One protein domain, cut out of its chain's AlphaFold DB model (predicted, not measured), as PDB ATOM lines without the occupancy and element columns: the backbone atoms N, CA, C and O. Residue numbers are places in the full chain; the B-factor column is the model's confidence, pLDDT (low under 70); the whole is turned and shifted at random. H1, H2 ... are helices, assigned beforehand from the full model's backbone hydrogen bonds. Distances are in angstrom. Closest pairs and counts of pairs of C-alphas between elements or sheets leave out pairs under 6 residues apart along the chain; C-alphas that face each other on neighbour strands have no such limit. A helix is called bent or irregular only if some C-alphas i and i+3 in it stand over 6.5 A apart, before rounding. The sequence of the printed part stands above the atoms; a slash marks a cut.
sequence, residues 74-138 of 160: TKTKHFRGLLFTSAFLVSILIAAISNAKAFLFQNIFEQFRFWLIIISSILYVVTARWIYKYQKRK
ATOM      1  N   THR A  74      27.424   8.415  47.976       78.19
ATOM      2  CA  THR A  74      28.061   7.551  46.971       78.19
ATOM      3  C   THR A  74      27.120   7.043  45.878       78.19
ATOM      4  O   THR A  74      27.571   6.685  44.795       78.19
ATOM      5  N   LYS A  75      25.807   7.032  46.127       80.19
ATOM      6  CA  LYS A  75      24.790   6.638  45.143       80.19
ATOM      7  C   LYS A  75      24.234   7.826  44.347       80.19
ATOM      8  O   LYS A  75      23.420   7.626  43.452       80.19
ATOM      9  N   THR A  76      24.652   9.057  44.648       81.12
ATOM     10  CA  THR A  76      24.156  10.262  43.966       81.12
ATOM     11  C   THR A  76      24.912  10.554  42.669       81.12
ATOM     12  O   THR A  76      26.087  10.213  42.522       81.12
ATOM     13  N   LYS A  77      24.254  11.248  41.728       81.62
ATOM     14  CA  LYS A  77      24.893  11.740  40.491       81.62
ATOM     15  C   LYS A  77      26.091  12.654  40.788       81.62
ATOM     16  O   LYS A  77      27.101  12.571  40.098       81.62
ATOM     17  N   HIS A  78      26.002  13.446  41.858       80.94
ATOM     18  CA  HIS A  78      27.072  14.337  42.323       80.94
ATOM     19  C   HIS A  78      28.353  13.584  42.676       80.94
ATOM     20  O   HIS A  78      29.437  14.039  42.331       80.94
ATOM     21  N   PHE A  79      28.241  12.406  43.296       82.19
ATOM     22  CA  PHE A  79      29.406  11.574  43.597       82.19
ATOM     23  C   PHE A  79      30.064  11.006  42.338       82.19
ATOM     24  O   PHE A  79      31.286  11.035  42.236       82.19
ATOM     25  N   ARG A  80      29.279  10.552  41.349       83.69
ATOM     26  CA  ARG A  80      29.845  10.131  40.054       83.69
ATOM     27  C   ARG A  80      30.568  11.287  39.370       83.69
ATOM     28  O   ARG A  80      31.696  11.111  38.928       83.69
ATOM     29  N   GLY A  81      29.949  12.468  39.338       83.06
ATOM     30  CA  GLY A  81      30.586  13.674  38.811       83.06
ATOM     31  C   GLY A  81      31.886  13.998  39.548       83.06
ATOM     32  O   GLY A  81      32.884  14.275  38.904       83.06
ATOM     33  N   LEU A  82      31.910  13.866  40.878       85.88
ATOM     34  CA  LEU A  82      33.117  14.065  41.683       85.88
ATOM     35  C   LEU A  82      34.241  13.101  41.282       85.88
ATOM     36  O   LEU A  82      35.370  13.555  41.136       85.88
ATOM     37  N   LEU A  83      33.942  11.815  41.048       86.00
ATOM     38  CA  LEU A  83      34.935  10.839  40.574       86.00
ATOM     39  C   LEU A  83      35.519  11.229  39.209       86.00
ATOM     40  O   LEU A  83      36.739  11.210  39.038       86.00
ATOM     41  N   PHE A  84      34.670  11.630  38.258       86.44
ATOM     42  CA  PHE A  84      35.119  12.069  36.933       86.44
ATOM     43  C   PHE A  84      35.955  13.346  37.006       86.44
ATOM     44  O   PHE A  84      37.035  13.398  36.425       86.44
ATOM     45  N   THR A  85      35.507  14.347  37.767       85.38
ATOM     46  CA  THR A  85      36.263  15.587  37.979       85.38
ATOM     47  C   THR A  85      37.602  15.307  38.659       85.38
ATOM     48  O   THR A  85      38.611  15.874  38.252       85.38
ATOM     49  N   SER A  86      37.657  14.400  39.643       84.50
ATOM     50  CA  SER A  86      38.925  14.028  40.278       84.50
ATOM     51  C   SER A  86      39.871  13.302  39.323       84.50
ATOM     52  O   SER A  86      41.056  13.614  39.305       84.50
ATOM     53  N   ALA A  87      39.363  12.386  38.492       87.50
ATOM     54  CA  ALA A  87      40.181  11.688  37.502       87.50
ATOM     55  C   ALA A  87      40.733  12.663  36.451       87.50
ATOM     56  O   ALA A  87      41.923  12.641  36.152       87.50
ATOM     57  N   PHE A  88      39.890  13.578  35.965       86.62
ATOM     58  CA  PHE A  88      40.281  14.630  35.030       86.62
ATOM     59  C   PHE A  88      41.362  15.553  35.608       86.62
ATOM     60  O   PHE A  88      42.358  15.825  34.941       86.62
ATOM     61  N   LEU A  89      41.212  15.980  36.866       85.25
ATOM     62  CA  LEU A  89      42.224  16.778  37.558       85.25
ATOM     63  C   LEU A  89      43.565  16.048  37.670       85.25
ATOM     64  O   LEU A  89      44.605  16.660  37.439       85.25
ATOM     65  N   VAL A  90      43.548  14.751  37.990       87.00
ATOM     66  CA  VAL A  90      44.765  13.929  38.046       87.00
ATOM     67  C   VAL A  90      45.427  13.846  36.670       87.00
ATOM     68  O   VAL A  90      46.634  14.051  36.572       87.00
ATOM     69  N   SER A  91      44.661  13.625  35.598       85.62
ATOM     70  CA  SER A  91      45.194  13.611  34.230       85.62
ATOM     71  C   SER A  91      45.813  14.952  33.825       85.62
ATOM     72  O   SER A  91      46.894  14.968  33.239       85.62
ATOM     73  N   ILE A  92      45.173  16.072  34.179       84.06
ATOM     74  CA  ILE A  92      45.707  17.422  33.950       84.06
ATOM     75  C   ILE A  92      47.016  17.636  34.715       84.06
ATOM     76  O   ILE A  92      47.979  18.147  34.149       84.06
ATOM     77  N   LEU A  93      47.065  17.235  35.987       83.25
ATOM     78  CA  LEU A  93      48.262  17.336  36.822       83.25
ATOM     79  C   LEU A  93      49.427  16.542  36.229       83.25
ATOM     80  O   LEU A  93      50.527  17.075  36.113       83.25
ATOM     81  N   ILE A  94      49.178  15.302  35.802       86.38
ATOM     82  CA  ILE A  94      50.185  14.471  35.136       86.38
ATOM     83  C   ILE A  94      50.675  15.165  33.862       86.38
ATOM     84  O   ILE A  94      51.877  15.344  33.702       86.38
ATOM     85  N   ALA A  95      49.767  15.634  32.997       83.19
ATOM     86  CA  ALA A  95      50.130  16.308  31.751       83.19
ATOM     87  C   ALA A  95      50.963  17.584  31.977       83.19
ATOM     88  O   ALA A  95      51.914  17.833  31.230       83.19
ATOM     89  N   ALA A  96      50.638  18.362  33.014       78.81
ATOM     90  CA  ALA A  96      51.378  19.561  33.398       78.81
ATOM     91  C   ALA A  96      52.787  19.229  33.916       78.81
ATOM     92  O   ALA A  96      53.747  19.899  33.543       78.81
ATOM     93  N   ILE A  97      52.933  18.169  34.722       82.81
ATOM     94  CA  ILE A  97      54.233  17.714  35.238       82.81
ATOM     95  C   ILE A  97      55.100  17.156  34.100       82.81
ATOM     96  O   ILE A  97      56.267  17.528  33.975       82.81
ATOM     97  N   SER A  98      54.538  16.307  33.235       83.50
ATOM     98  CA  SER A  98      55.258  15.698  32.108       83.50
ATOM     99  C   SER A  98      55.768  16.729  31.099       83.50
ATOM    100  O   SER A  98      56.815  16.523  30.491       83.50
ATOM    101  N   ASN A  99      55.064  17.854  30.948       78.62
ATOM    102  CA  ASN A  99      55.408  18.927  30.013       78.62
ATOM    103  C   ASN A  99      55.875  20.212  30.714       78.62
ATOM    104  O   ASN A  99      55.813  21.292  30.125       78.62
ATOM    105  N   ALA A 100      56.374  20.112  31.951       71.94
ATOM    106  CA  ALA A 100      56.662  21.268  32.805       71.94
ATOM    107  C   ALA A 100      57.555  22.331  32.136       71.94
ATOM    108  O   ALA A 100      57.323  23.527  32.305       71.94
ATOM    109  N   LYS A 101      58.536  21.920  31.316       65.62
ATOM    110  CA  LYS A 101      59.407  22.852  30.574       65.62
ATOM    111  C   LYS A 101      58.658  23.664  29.510       65.62
ATOM    112  O   LYS A 101      58.929  24.848  29.370       65.62
ATOM    113  N   ALA A 102      57.718  23.060  28.784       64.06
ATOM    114  CA  ALA A 102      56.890  23.769  27.803       64.06
ATOM    115  C   ALA A 102      55.822  24.640  28.489       64.06
ATOM    116  O   ALA A 102      55.493  25.721  28.010       64.06
ATOM    117  N   PHE A 103      55.329  24.186  29.642       64.62
ATOM    118  CA  PHE A 103      54.284  24.848  30.418       64.62
ATOM    119  C   PHE A 103      54.770  26.125  31.128       64.62
ATOM    120  O   PHE A 103      54.062  27.129  31.159       64.62
ATOM    121  N   LEU A 104      56.000  26.116  31.659       60.75
ATOM    122  CA  LEU A 104      56.615  27.280  32.314       60.75
ATOM    123  C   LEU A 104      57.029  28.386  31.327       60.75
ATOM    124  O   LEU A 104      57.127  29.542  31.728       60.75
ATOM    125  N   PHE A 105      57.260  28.046  30.054       57.06
ATOM    126  CA  PHE A 105      57.811  28.961  29.047       57.06
ATOM    127  C   PHE A 105      56.797  29.489  28.019       57.06
ATOM    128  O   PHE A 105      57.174  30.306  27.181       57.06
ATOM    129  N   GLN A 106      55.521  29.082  28.067       63.41
ATOM    130  CA  GLN A 106      54.498  29.582  27.141       63.41
ATOM    131  C   GLN A 106      53.406  30.438  27.799       63.41
ATOM    132  O   GLN A 106      52.918  30.142  28.886       63.41
ATOM    133  N   ASN A 107      53.050  31.498  27.057       73.81
ATOM    134  CA  ASN A 107      51.845  32.336  27.065       73.81
ATOM    135  C   ASN A 107      51.046  32.412  28.387       73.81
ATOM    136  O   ASN A 107      50.310  31.493  28.741       73.81
ATOM    137  N   ILE A 108      51.082  33.583  29.043       80.94
ATOM    138  CA  ILE A 108      50.309  33.940  30.258       80.94
ATOM    139  C   ILE A 108      48.836  33.500  30.189       80.94
ATOM    140  O   ILE A 108      48.246  33.083  31.186       80.94
ATOM    141  N   PHE A 109      48.238  33.562  29.000       81.19
ATOM    142  CA  PHE A 109      46.849  33.181  28.778       81.19
ATOM    143  C   PHE A 109      46.562  31.689  29.028       81.19
ATOM    144  O   PHE A 109      45.533  31.354  29.616       81.19
ATOM    145  N   GLU A 110      47.470  30.787  28.647       79.50
ATOM    146  CA  GLU A 110      47.294  29.344  28.863       79.50
ATOM    147  C   GLU A 110      47.471  28.972  30.340       79.50
ATOM    148  O   GLU A 110      46.730  28.145  30.876       79.50
ATOM    149  N   GLN A 111      48.362  29.672  31.046       81.06
ATOM    150  CA  GLN A 111      48.498  29.539  32.498       81.06
ATOM    151  C   GLN A 111      47.213  29.972  33.217       81.06
ATOM    152  O   GLN A 111      46.728  29.270  34.104       81.06
ATOM    153  N   PHE A 112      46.611  31.093  32.810       85.00
ATOM    154  CA  PHE A 112      45.341  31.557  33.371       85.00
ATOM    155  C   PHE A 112      44.196  30.557  33.139       85.00
ATOM    156  O   PHE A 112      43.458  30.242  34.074       85.00
ATOM    157  N   ARG A 113      44.070  30.002  31.924       82.19
ATOM    158  CA  ARG A 113      43.083  28.952  31.608       82.19
ATOM    159  C   ARG A 113      43.254  27.716  32.482       82.19
ATOM    160  O   ARG A 113      42.268  27.205  33.011       82.19
ATOM    161  N   PHE A 114      44.490  27.260  32.666       83.50
ATOM    162  CA  PHE A 114      44.791  26.136  33.544       83.50
ATOM    163  C   PHE A 114      44.333  26.405  34.979       83.50
ATOM    164  O   PHE A 114      43.587  25.607  35.548       83.50
ATOM    165  N   TRP A 115      44.701  27.558  35.547       84.62
ATOM    166  CA  TRP A 115      44.287  27.928  36.901       84.62
ATOM    167  C   TRP A 115      42.769  28.041  37.040       84.62
ATOM    168  O   TRP A 115      42.220  27.568  38.035       84.62
ATOM    169  N   LEU A 116      42.071  28.581  36.036       88.62
ATOM    170  CA  LEU A 116      40.608  28.611  36.018       88.62
ATOM    171  C   LEU A 116      39.998  27.205  36.084       88.62
ATOM    172  O   LEU A 116      39.089  26.991  36.884       88.62
ATOM    173  N   ILE A 117      40.510  26.248  35.300       86.00
ATOM    174  CA  ILE A 117      40.036  24.854  35.307       86.00
ATOM    175  C   ILE A 117      40.267  24.205  36.678       86.00
ATOM    176  O   ILE A 117      39.387  23.506  37.196       86.00
ATOM    177  N   ILE A 118      41.432  24.438  37.288       85.75
ATOM    178  CA  ILE A 118      41.747  23.937  38.631       85.75
ATOM    179  C   ILE A 118      40.762  24.517  39.654       85.75
ATOM    180  O   ILE A 118      40.124  23.761  40.390       85.75
ATOM    181  N   ILE A 119      40.579  25.840  39.667       90.62
ATOM    182  CA  ILE A 119      39.683  26.527  40.607       90.62
ATOM    183  C   ILE A 119      38.238  26.051  40.426       90.62
ATOM    184  O   ILE A 119      37.593  25.688  41.410       90.62
ATOM    185  N   SER A 120      37.725  25.983  39.191       87.19
ATOM    186  CA  SER A 120      36.351  25.532  38.931       87.19
ATOM    187  C   SER A 120      36.123  24.092  39.385       87.19
ATOM    188  O   SER A 120      35.073  23.767  39.940       87.19
ATOM    189  N   SER A 121      37.122  23.228  39.201       84.62
ATOM    190  CA  SER A 121      37.049  21.825  39.606       84.62
ATOM    191  C   SER A 121      37.083  21.669  41.128       84.62
ATOM    192  O   SER A 121      36.295  20.902  41.683       84.62
ATOM    193  N   ILE A 122      37.932  22.433  41.825       85.50
ATOM    194  CA  ILE A 122      37.961  22.468  43.295       85.50
ATOM    195  C   ILE A 122      36.620  22.977  43.837       85.50
ATOM    196  O   ILE A 122      36.037  22.351  44.726       85.50
ATOM    197  N   LEU A 123      36.084  24.063  43.270       87.75
ATOM    198  CA  LEU A 123      34.776  24.602  43.648       87.75
ATOM    199  C   LEU A 123      33.663  23.568  43.457       87.75
ATOM    200  O   LEU A 123      32.819  23.409  44.342       87.75
ATOM    201  N   TYR A 124      33.672  22.812  42.357       86.62
ATOM    202  CA  TYR A 124      32.713  21.731  42.131       86.62
ATOM    203  C   TYR A 124      32.802  20.639  43.212       86.62
ATOM    204  O   TYR A 124      31.784  20.232  43.773       86.62
ATOM    205  N   VAL A 125      34.011  20.198  43.576       83.12
ATOM    206  CA  VAL A 125      34.216  19.174  44.618       83.12
ATOM    207  C   VAL A 125      33.701  19.647  45.983       83.12
ATOM    208  O   VAL A 125      33.009  18.897  46.683       83.12
ATOM    209  N   VAL A 126      34.005  20.893  46.357       84.75
ATOM    210  CA  VAL A 126      33.571  21.491  47.630       84.75
ATOM    211  C   VAL A 126      32.048  21.646  47.663       84.75
ATOM    212  O   VAL A 126      31.399  21.265  48.644       84.75
ATOM    213  N   THR A 127      31.453  22.143  46.576       87.69
ATOM    214  CA  THR A 127      30.006  22.387  46.494       87.69
ATOM    215  C   THR A 127      29.190  21.100  46.374       87.69
ATOM    216  O   THR A 127      28.108  21.034  46.950       87.69
ATOM    217  N   ALA A 128      29.698  20.031  45.750       84.81
ATOM    218  CA  ALA A 128      28.978  18.762  45.597       84.81
ATOM    219  C   ALA A 128      28.554  18.139  46.942       84.81
ATOM    220  O   ALA A 128      27.421  17.670  47.101       84.81
ATOM    221  N   ARG A 129      29.441  18.168  47.948       83.56
ATOM    222  CA  ARG A 129      29.120  17.697  49.308       83.56
ATOM    223  C   ARG A 129      28.100  18.598  49.998       83.56
ATOM    224  O   ARG A 129      27.231  18.098  50.714       83.56
ATOM    225  N   TRP A 130      28.203  19.909  49.791       87.56
ATOM    226  CA  TRP A 130      27.278  20.882  50.362       87.56
ATOM    227  C   TRP A 130      25.874  20.749  49.763       87.56
ATOM    228  O   TRP A 130      24.905  20.632  50.511       87.56
ATOM    229  N   ILE A 131      25.771  20.626  48.435       86.69
ATOM    230  CA  ILE A 131      24.520  20.376  47.707       86.69
ATOM    231  C   ILE A 131      23.857  19.094  48.208       86.69
ATOM    232  O   ILE A 131      22.664  19.101  48.500       86.69
ATOM    233  N   TYR A 132      24.614  18.005  48.373       88.44
ATOM    234  CA  TYR A 132      24.069  16.767  48.932       88.44
ATOM    235  C   TYR A 132      23.510  16.958  50.348       88.44
ATOM    236  O   TYR A 132      22.389  16.531  50.623       88.44
ATOM    237  N   LYS A 133      24.262  17.611  51.246       87.94
ATOM    238  CA  LYS A 133      23.790  17.894  52.612       87.94
ATOM    239  C   LYS A 133      22.523  18.746  52.595       87.94
ATOM    240  O   LYS A 133      21.579  18.432  53.314       87.94
ATOM    241  N   TYR A 134      22.488  19.778  51.757       89.38
ATOM    242  CA  TYR A 134      21.331  20.651  51.597       89.38
ATOM    243  C   TYR A 134      20.105  19.884  51.086       89.38
ATOM    244  O   TYR A 134      19.038  19.968  51.688       89.38
ATOM    245  N   GLN A 135      20.258  19.072  50.035       87.81
ATOM    246  CA  GLN A 135      19.180  18.230  49.506       87.81
ATOM    247  C   GLN A 135      18.668  17.244  50.558       87.81
ATOM    248  O   GLN A 135      17.459  17.117  50.742       87.81
ATOM    249  N   LYS A 136      19.577  16.587  51.288       88.94
ATOM    250  CA  LYS A 136      19.221  15.658  52.364       88.94
ATOM    251  C   LYS A 136      18.441  16.362  53.477       88.94
ATOM    252  O   LYS A 136      17.431  15.835  53.931       88.94
ATOM    253  N   ARG A 137      18.870  17.563  53.881       90.94
ATOM    254  CA  ARG A 137      18.171  18.373  54.885       90.94
ATOM    255  C   ARG A 137      16.765  18.749  54.418       90.94
ATOM    256  O   ARG A 137      15.808  18.447  55.117       90.94
ATOM    257  N   LYS A 138      16.636  19.297  53.206       90.12
ATOM    258  CA  LYS A 138      15.343  19.680  52.618       90.12
ATOM    259  C   LYS A 138      14.379  18.492  52.511       90.12
ATOM    260  O   LYS A 138      13.187  18.638  52.749       90.12
TER     261      LYS A 138
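What this domain is: This is residues 74 to 138 of the 160 residues of an uncharacterized protein of Bacteroidetes bacterium HGW-Bacteroidetes-6 (UniProt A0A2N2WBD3). Two long helices, H1 and H3, run side by side in opposite ways, and the short helix H2 bridges them across one end, giving a narrow U. The two long helices meet along residues 118 to 132 of H3 and stand farther from each other toward the H2 end, while residues 133 to 138, the last part of H3, stick out at the other end. The printed part has 65 residues with three named helices, in the order H1, H2, H3, and no named strand; the class is all helix. The whole is loose, with a radius of gyration of the C-alphas of 15.2 A, and is a rod spanning 49 by 19 by 11 A.

How they stand to each other: H1, residues 77 to 98, touches H3, residues 108 to 138, with residues 118 to 132 of H3 alone. Their closest C-alphas are those of His 78 and Ala 128, 5.8 A apart. The two run opposite ways at a shallow tilt of 22 degrees. H2, residues 100 to 105, is close to H1 but not clearly touching, the closest C-alphas being those of Ala 96 and Phe 103, 6.7 A apart. Their lines are about perpendicular, at 76 degrees. H2 and H3 are also close but not clearly touching, with the C-alphas of Phe 103 and Gln 111 the closest at 7.7 A. They run opposite ways at a steep tilt of 62 degrees. In H1 every O i to N i+4 pair is within hydrogen-bond range; in H2 it is 1 of 2 and in H3 25 of 27.

Where its parts are: H1 begins at C-alpha 77, at (24.893, 11.740, 40.491), and measures 31.7 A to C-alpha 98. H2 runs from Ala 100, with its C-alpha at (56.662, 21.268, 32.805), to Phe 105. H3, the longest helix by residues, measures 43.9 A from C-alpha 108 to C-alpha 138, at (15.343, 19.680, 52.618). It has a kink of 26 degrees near residue 129, and is neither bent nor irregular, but only just: C-alphas 126 and 129 are 6.1 A apart.

The domain as a whole: The two C-alphas farthest apart are those of Phe 105 and Lys 138, at 49.4 A. The first and last printed C-alphas, those of Thr 74 and Lys 138, are 18.5 A apart. The links from H1 to H2 and from H2 to H3 are tight, and the printed part has no cut. Residues 97 to 102, of which 100 to 102 belong to H2, stand free, as do residues 105 to 110, of which 108 to 110 belong to H3, and residues 133 to 138 of H3. The mean pLDDT of the printed part is 82.4, and residues 101 to 106 are under 70.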